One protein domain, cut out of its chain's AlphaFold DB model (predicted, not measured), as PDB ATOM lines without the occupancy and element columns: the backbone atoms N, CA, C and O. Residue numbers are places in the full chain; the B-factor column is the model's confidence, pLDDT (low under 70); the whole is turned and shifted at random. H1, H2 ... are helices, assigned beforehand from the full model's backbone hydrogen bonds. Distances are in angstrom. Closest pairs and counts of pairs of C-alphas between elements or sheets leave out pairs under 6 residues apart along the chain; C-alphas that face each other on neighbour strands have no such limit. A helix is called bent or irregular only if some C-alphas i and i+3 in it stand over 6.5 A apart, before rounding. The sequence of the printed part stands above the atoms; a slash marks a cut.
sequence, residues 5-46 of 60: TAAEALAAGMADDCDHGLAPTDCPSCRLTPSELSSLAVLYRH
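What this domain is: This is residues 5 to 46 of the 60 residues of an uncharacterized protein of Streptomyces sp. SID8378 (UniProt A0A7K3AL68). Two helices, H1 and H2, form the two arms of an open horseshoe, and the winding link of residues 14 to 33 makes its closed end. The helices come near each other across the opening without touching. The printed part has 42 residues with two named helices, H1 then H2, and no named strand; its class is all helix. It is only just compact, close to loose, with a radius of gyration of the C-alphas of 10.6 A, and elongated, spanning 28 by 17 by 15 A.

Where its parts are: H1, residues 6 to 13, begins with C-alpha 6 at (-4.006, -34.180, -0.266) and is 10.5 A long. H2, residues 34 to 46, is 20.0 A long and ends with C-alpha 46 at (-14.641, -35.647, 5.289). H2 is irregular: C-alphas 43 and 46 are 7.3 A apart.

How they stand to each other: H1 and H2 are near each other, with 5 pairs of C-alphas within 10 A; their closest C-alphas are 8.2 A apart. In H1 every O i to N i+4 pair is within hydrogen-bond range; in H2, 8 of 9 are.

The domain as a whole: The C-alphas farthest apart, of Gly 21 and His 46, are 28.8 A apart. The printed part has no cut. The link from H1 to H2, 20 residues, is long. Mean pLDDT of the printed part is 77.1; residues 6, 43, 44 and 46 are under 70.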
ATOM      1  N   THR A   5      -0.101 -32.289   2.046       75.56
ATOM      2  CA  THR A   5      -1.256 -31.964   1.200       75.56
ATOM      3  C   THR A   5      -1.972 -33.226   0.722       75.56
ATOM      4  O   THR A   5      -1.382 -34.303   0.639       75.56
ATOM      5  N   ALA A   6      -3.250 -33.089   0.354       69.75
ATOM      6  CA  ALA A   6      -4.006 -34.180  -0.266       69.75
ATOM      7  C   ALA A   6      -3.387 -34.630  -1.604       69.75
ATOM      8  O   ALA A   6      -3.441 -35.808  -1.937       69.75
ATOM      9  N   ALA A   7      -2.756 -33.709  -2.342       70.25
ATOM     10  CA  ALA A   7      -2.047 -34.027  -3.579       70.25
ATOM     11  C   ALA A   7      -0.794 -34.879  -3.321       70.25
ATOM     12  O   ALA A   7      -0.555 -35.833  -4.052       70.25
ATOM     13  N   GLU A   8      -0.031 -34.583  -2.264       74.81
ATOM     14  CA  GLU A   8       1.119 -35.399  -1.849       74.81
ATOM     15  C   GLU A   8       0.686 -36.795  -1.390       74.81
ATOM     16  O   GLU A   8       1.306 -37.780  -1.778       74.81
ATOM     17  N   ALA A   9      -0.402 -36.889  -0.617       74.62
ATOM     18  CA  ALA A   9      -0.950 -38.172  -0.182       74.62
ATOM     19  C   ALA A   9      -1.443 -39.019  -1.366       74.62
ATOM     20  O   ALA A   9      -1.171 -40.216  -1.419       74.62
ATOM     21  N   LEU A  10      -2.117 -38.395  -2.339       76.44
ATOM     22  CA  LEU A  10      -2.545 -39.069  -3.561       76.44
ATOM     23  C   LEU A  10      -1.344 -39.527  -4.397       76.44
ATOM     24  O   LEU A  10      -1.316 -40.668  -4.840       76.44
ATOM     25  N   ALA A  11      -0.344 -38.665  -4.593       77.25
ATOM     26  CA  ALA A  11       0.858 -39.013  -5.343       77.25
ATOM     27  C   ALA A  11       1.627 -40.173  -4.692       77.25
ATOM     28  O   ALA A  11       2.084 -41.062  -5.402       77.25
ATOM     29  N   ALA A  12       1.723 -40.195  -3.358       81.00
ATOM     30  CA  ALA A  12       2.327 -41.299  -2.621       81.00
ATOM     31  C   ALA A  12       1.538 -42.606  -2.800       81.00
ATOM     32  O   ALA A  12       2.135 -43.628  -3.109       81.00
ATOM     33  N   GLY A  13       0.205 -42.568  -2.691       78.75
ATOM     34  CA  GLY A  13      -0.637 -43.753  -2.907       78.75
ATOM     35  C   GLY A  13      -0.649 -44.261  -4.354       78.75
ATOM     36  O   GLY A  13      -0.923 -45.430  -4.584       78.75
ATOM     37  N   MET A  14      -0.340 -43.401  -5.328       80.62
ATOM     38  CA  MET A  14      -0.213 -43.772  -6.744       80.62
ATOM     39  C   MET A  14       1.193 -44.267  -7.120       80.62
ATOM     40  O   MET A  14       1.388 -44.696  -8.257       80.62
ATOM     41  N   ALA A  15       2.172 -44.156  -6.215       83.12
ATOM     42  CA  ALA A  15       3.543 -44.607  -6.445       83.12
ATOM     43  C   ALA A  15       3.728 -46.110  -6.185       83.12
ATOM     44  O   ALA A  15       4.656 -46.703  -6.731       83.12
ATOM     45  N   ASP A  16       2.853 -46.705  -5.373       83.88
ATOM     46  CA  ASP A  16       2.827 -48.141  -5.116       83.88
ATOM     47  C   ASP A  16       1.941 -48.861  -6.145       83.88
ATOM     48  O   ASP A  16       0.990 -48.288  -6.693       83.88
ATOM     49  N   ASP A  17       2.237 -50.138  -6.397       85.31
ATOM     50  CA  ASP A  17       1.334 -51.001  -7.156       85.31
ATOM     51  C   ASP A  17      -0.006 -51.116  -6.418       85.31
ATOM     52  O   ASP A  17      -0.057 -51.207  -5.189       85.31
ATOM     53  N   CYS A  18      -1.111 -51.144  -7.164       83.62
ATOM     54  CA  CYS A  18      -2.400 -51.451  -6.557       83.62
ATOM     55  C   CYS A  18      -2.442 -52.919  -6.101       83.62
ATOM     56  O   CYS A  18      -1.630 -53.738  -6.533       83.62
ATOM     57  N   ASP A  19      -3.454 -53.297  -5.318       85.94
ATOM     58  CA  ASP A  19      -3.627 -54.675  -4.820       85.94
ATOM     59  C   ASP A  19      -3.715 -55.751  -5.928       85.94
ATOM     60  O   ASP A  19      -3.635 -56.947  -5.657       85.94
ATOM     61  N   HIS A  20      -3.857 -55.339  -7.191       87.94
ATOM     62  CA  HIS A  20      -3.828 -56.216  -8.364       87.94
ATOM     63  C   HIS A  20      -2.416 -56.429  -8.946       87.94
ATOM     64  O   HIS A  20      -2.290 -57.075  -9.985       87.94
ATOM     65  N   GLY A  21      -1.369 -55.887  -8.317       87.38
ATOM     66  CA  GLY A  21       0.028 -56.040  -8.737       87.38
ATOM     67  C   GLY A  21       0.392 -55.262 -10.002       87.38
ATOM     68  O   GLY A  21       1.254 -55.694 -10.764       87.38
ATOM     69  N   LEU A  22      -0.310 -54.160 -10.271       85.75
ATOM     70  CA  LEU A  22      -0.067 -53.285 -11.415       85.75
ATOM     71  C   LEU A  22      -0.006 -51.836 -10.950       85.75
ATOM     72  O   LEU A  22      -0.719 -51.454 -10.016       85.75
ATOM     73  N   ALA A  23       0.733 -51.009 -11.690       83.25
ATOM     74  CA  ALA A  23       0.645 -49.565 -11.544       83.25
ATOM     75  C   ALA A  23      -0.837 -49.137 -11.643       83.25
ATOM     76  O   ALA A  23      -1.535 -49.554 -12.581       83.25
ATOM     77  N   PRO A  24      -1.357 -48.308 -10.720       80.69
ATOM     78  CA  PRO A  24      -2.775 -47.942 -10.695       80.69
ATOM     79  C   PRO A  24      -3.284 -47.330 -12.013       80.69
ATOM     80  O   PRO A  24      -4.441 -47.525 -12.385       80.69
ATOM     81  N   THR A  25      -2.409 -46.644 -12.757       78.50
ATOM     82  CA  THR A  25      -2.691 -46.068 -14.084       78.50
ATOM     83  C   THR A  25      -2.805 -47.095 -15.206       78.50
ATOM     84  O   THR A  25      -3.383 -46.787 -16.247       78.50
ATOM     85  N   ASP A  26      -2.277 -48.301 -15.021       81.75
ATOM     86  CA  ASP A  26      -2.267 -49.380 -16.017       81.75
ATOM     87  C   ASP A  26      -3.203 -50.533 -15.642       81.75
ATOM     88  O   ASP A  26      -3.574 -51.338 -16.497       81.75
ATOM     89  N   CYS A  27      -3.654 -50.587 -14.389       83.69
ATOM     90  CA  CYS A  27      -4.605 -51.580 -13.918       83.69
ATOM     91  C   CYS A  27      -6.009 -51.338 -14.512       83.69
ATOM     92  O   CYS A  27      -6.633 -50.325 -14.197       83.69
ATOM     93  N   PRO A  28      -6.584 -52.265 -15.300       81.19
ATOM     94  CA  PRO A  28      -7.912 -52.086 -15.897       81.19
ATOM     95  C   PRO A  28      -9.043 -51.997 -14.859       81.19
ATOM     96  O   PRO A  28     -10.081 -51.412 -15.151       81.19
ATOM     97  N   SER A  29      -8.833 -52.531 -13.652       82.12
ATOM     98  CA  SER A  29      -9.775 -52.430 -12.530       82.12
ATOM     99  C   SER A  29      -9.664 -51.107 -11.767       82.12
ATOM    100  O   SER A  29     -10.653 -50.649 -11.204       82.12
ATOM    101  N   CYS A  30      -8.470 -50.500 -11.721       79.31
ATOM    102  CA  CYS A  30      -8.203 -49.278 -10.951       79.31
ATOM    103  C   CYS A  30      -8.078 -48.017 -11.804       79.31
ATOM    104  O   CYS A  30      -7.934 -46.951 -11.216       79.31
ATOM    105  N   ARG A  31      -8.087 -48.127 -13.141       72.19
ATOM    106  CA  ARG A  31      -7.836 -47.066 -14.132       72.19
ATOM    107  C   ARG A  31      -8.821 -45.892 -14.039       72.19
ATOM    108  O   ARG A  31      -9.644 -45.664 -14.920       72.19
ATOM    109  N   LEU A  32      -8.708 -45.127 -12.964       73.50
ATOM    110  CA  LEU A  32      -9.486 -43.933 -12.707       73.50
ATOM    111  C   LEU A  32      -8.906 -42.798 -13.542       73.50
ATOM    112  O   LEU A  32      -7.720 -42.468 -13.471       73.50
ATOM    113  N   THR A  33      -9.762 -42.177 -14.332       74.00
ATOM    114  CA  THR A  33      -9.454 -40.937 -15.030       74.00
ATOM    115  C   THR A  33      -9.175 -39.809 -14.025       74.00
ATOM    116  O   THR A  33      -9.675 -39.829 -12.895       74.00
ATOM    117  N   PRO A  34      -8.441 -38.751 -14.421       71.62
ATOM    118  CA  PRO A  34      -8.233 -37.575 -13.570       71.62
ATOM    119  C   PRO A  34      -9.540 -36.951 -13.038       71.62
ATOM    120  O   PRO A  34      -9.584 -36.428 -11.921       71.62
ATOM    121  N   SER A  35     -10.624 -37.038 -13.814       72.31
ATOM    122  CA  SER A  35     -11.979 -36.630 -13.414       72.31
ATOM    123  C   SER A  35     -12.572 -37.499 -12.302       72.31
ATOM    124  O   SER A  35     -13.207 -36.978 -11.380       72.31
ATOM    125  N   GLU A  36     -12.352 -38.811 -12.343       73.88
ATOM    126  CA  GLU A  36     -12.824 -39.736 -11.308       73.88
ATOM    127  C   GLU A  36     -12.008 -39.581 -10.021       73.88
ATOM    128  O   GLU A  36     -12.585 -39.519  -8.935       73.88
ATOM    129  N   LEU A  37     -10.692 -39.370 -10.132       73.25
ATOM    130  CA  LEU A  37      -9.837 -39.009  -8.994       73.25
ATOM    131  C   LEU A  37     -10.281 -37.695  -8.334       73.25
ATOM    132  O   LEU A  37     -10.362 -37.609  -7.108       73.25
ATOM    133  N   SER A  38     -10.640 -36.686  -9.133       70.38
ATOM    134  CA  SER A  38     -11.174 -35.415  -8.619       70.38
ATOM    135  C   SER A  38     -12.507 -35.603  -7.886       70.38
ATOM    136  O   SER A  38     -12.744 -34.975  -6.853       70.38
ATOM    137  N   SER A  39     -13.362 -36.500  -8.380       71.19
ATOM    138  CA  SER A  39     -14.646 -36.828  -7.745       71.19
ATOM    139  C   SER A  39     -14.447 -37.558  -6.413       71.19
ATOM    140  O   SER A  39     -15.098 -37.229  -5.419       71.19
ATOM    141  N   LEU A  40     -13.485 -38.485  -6.346       71.50
ATOM    142  CA  LEU A  40     -13.107 -39.168  -5.106       71.50
ATOM    143  C   LEU A  40     -12.540 -38.193  -4.068       71.50
ATOM    144  O   LEU A  40     -12.891 -38.288  -2.896       71.50
ATOM    145  N   ALA A  41     -11.738 -37.206  -4.480       70.25
ATOM    146  CA  ALA A  41     -11.222 -36.181  -3.570       70.25
ATOM    147  C   ALA A  41     -12.341 -35.354  -2.904       70.25
ATOM    148  O   ALA A  41     -12.221 -34.960  -1.742       70.25
ATOM    149  N   VAL A  42     -13.450 -35.105  -3.612       72.75
ATOM    150  CA  VAL A  42     -14.642 -34.465  -3.032       72.75
ATOM    151  C   VAL A  42     -15.338 -35.406  -2.049       72.75
ATOM    152  O   VAL A  42     -15.630 -34.992  -0.927       72.75
ATOM    153  N   LEU A  43     -15.556 -36.667  -2.437       68.69
ATOM    154  CA  LEU A  43     -16.221 -37.665  -1.596       68.69
ATOM    155  C   LEU A  43     -15.456 -37.924  -0.294       68.69
ATOM    156  O   LEU A  43     -16.063 -37.958   0.772       68.69
ATOM    157  N   TYR A  44     -14.129 -38.023  -0.347       69.75
ATOM    158  CA  TYR A  44     -13.284 -38.330   0.810       69.75
ATOM    159  C   TYR A  44     -12.827 -37.111   1.612       69.75
ATOM    160  O   TYR A  44     -12.120 -37.261   2.609       69.75
ATOM    161  N   ARG A  45     -13.268 -35.899   1.252       70.25
ATOM    162  CA  ARG A  45     -12.912 -34.667   1.977       70.25
ATOM    163  C   ARG A  45     -13.193 -34.767   3.485       70.25
ATOM    164  O   ARG A  45     -12.401 -34.280   4.283       70.25
ATOM    165  N   HIS A  46     -14.268 -35.446   3.882       69.38
ATOM    166  CA  HIS A  46     -14.641 -35.647   5.289       69.38
ATOM    167  C   HIS A  46     -13.707 -36.600   6.066       69.38
ATOM    168  O   HIS A  46     -13.641 -36.524   7.292       69.38
TER     169      HIS A  46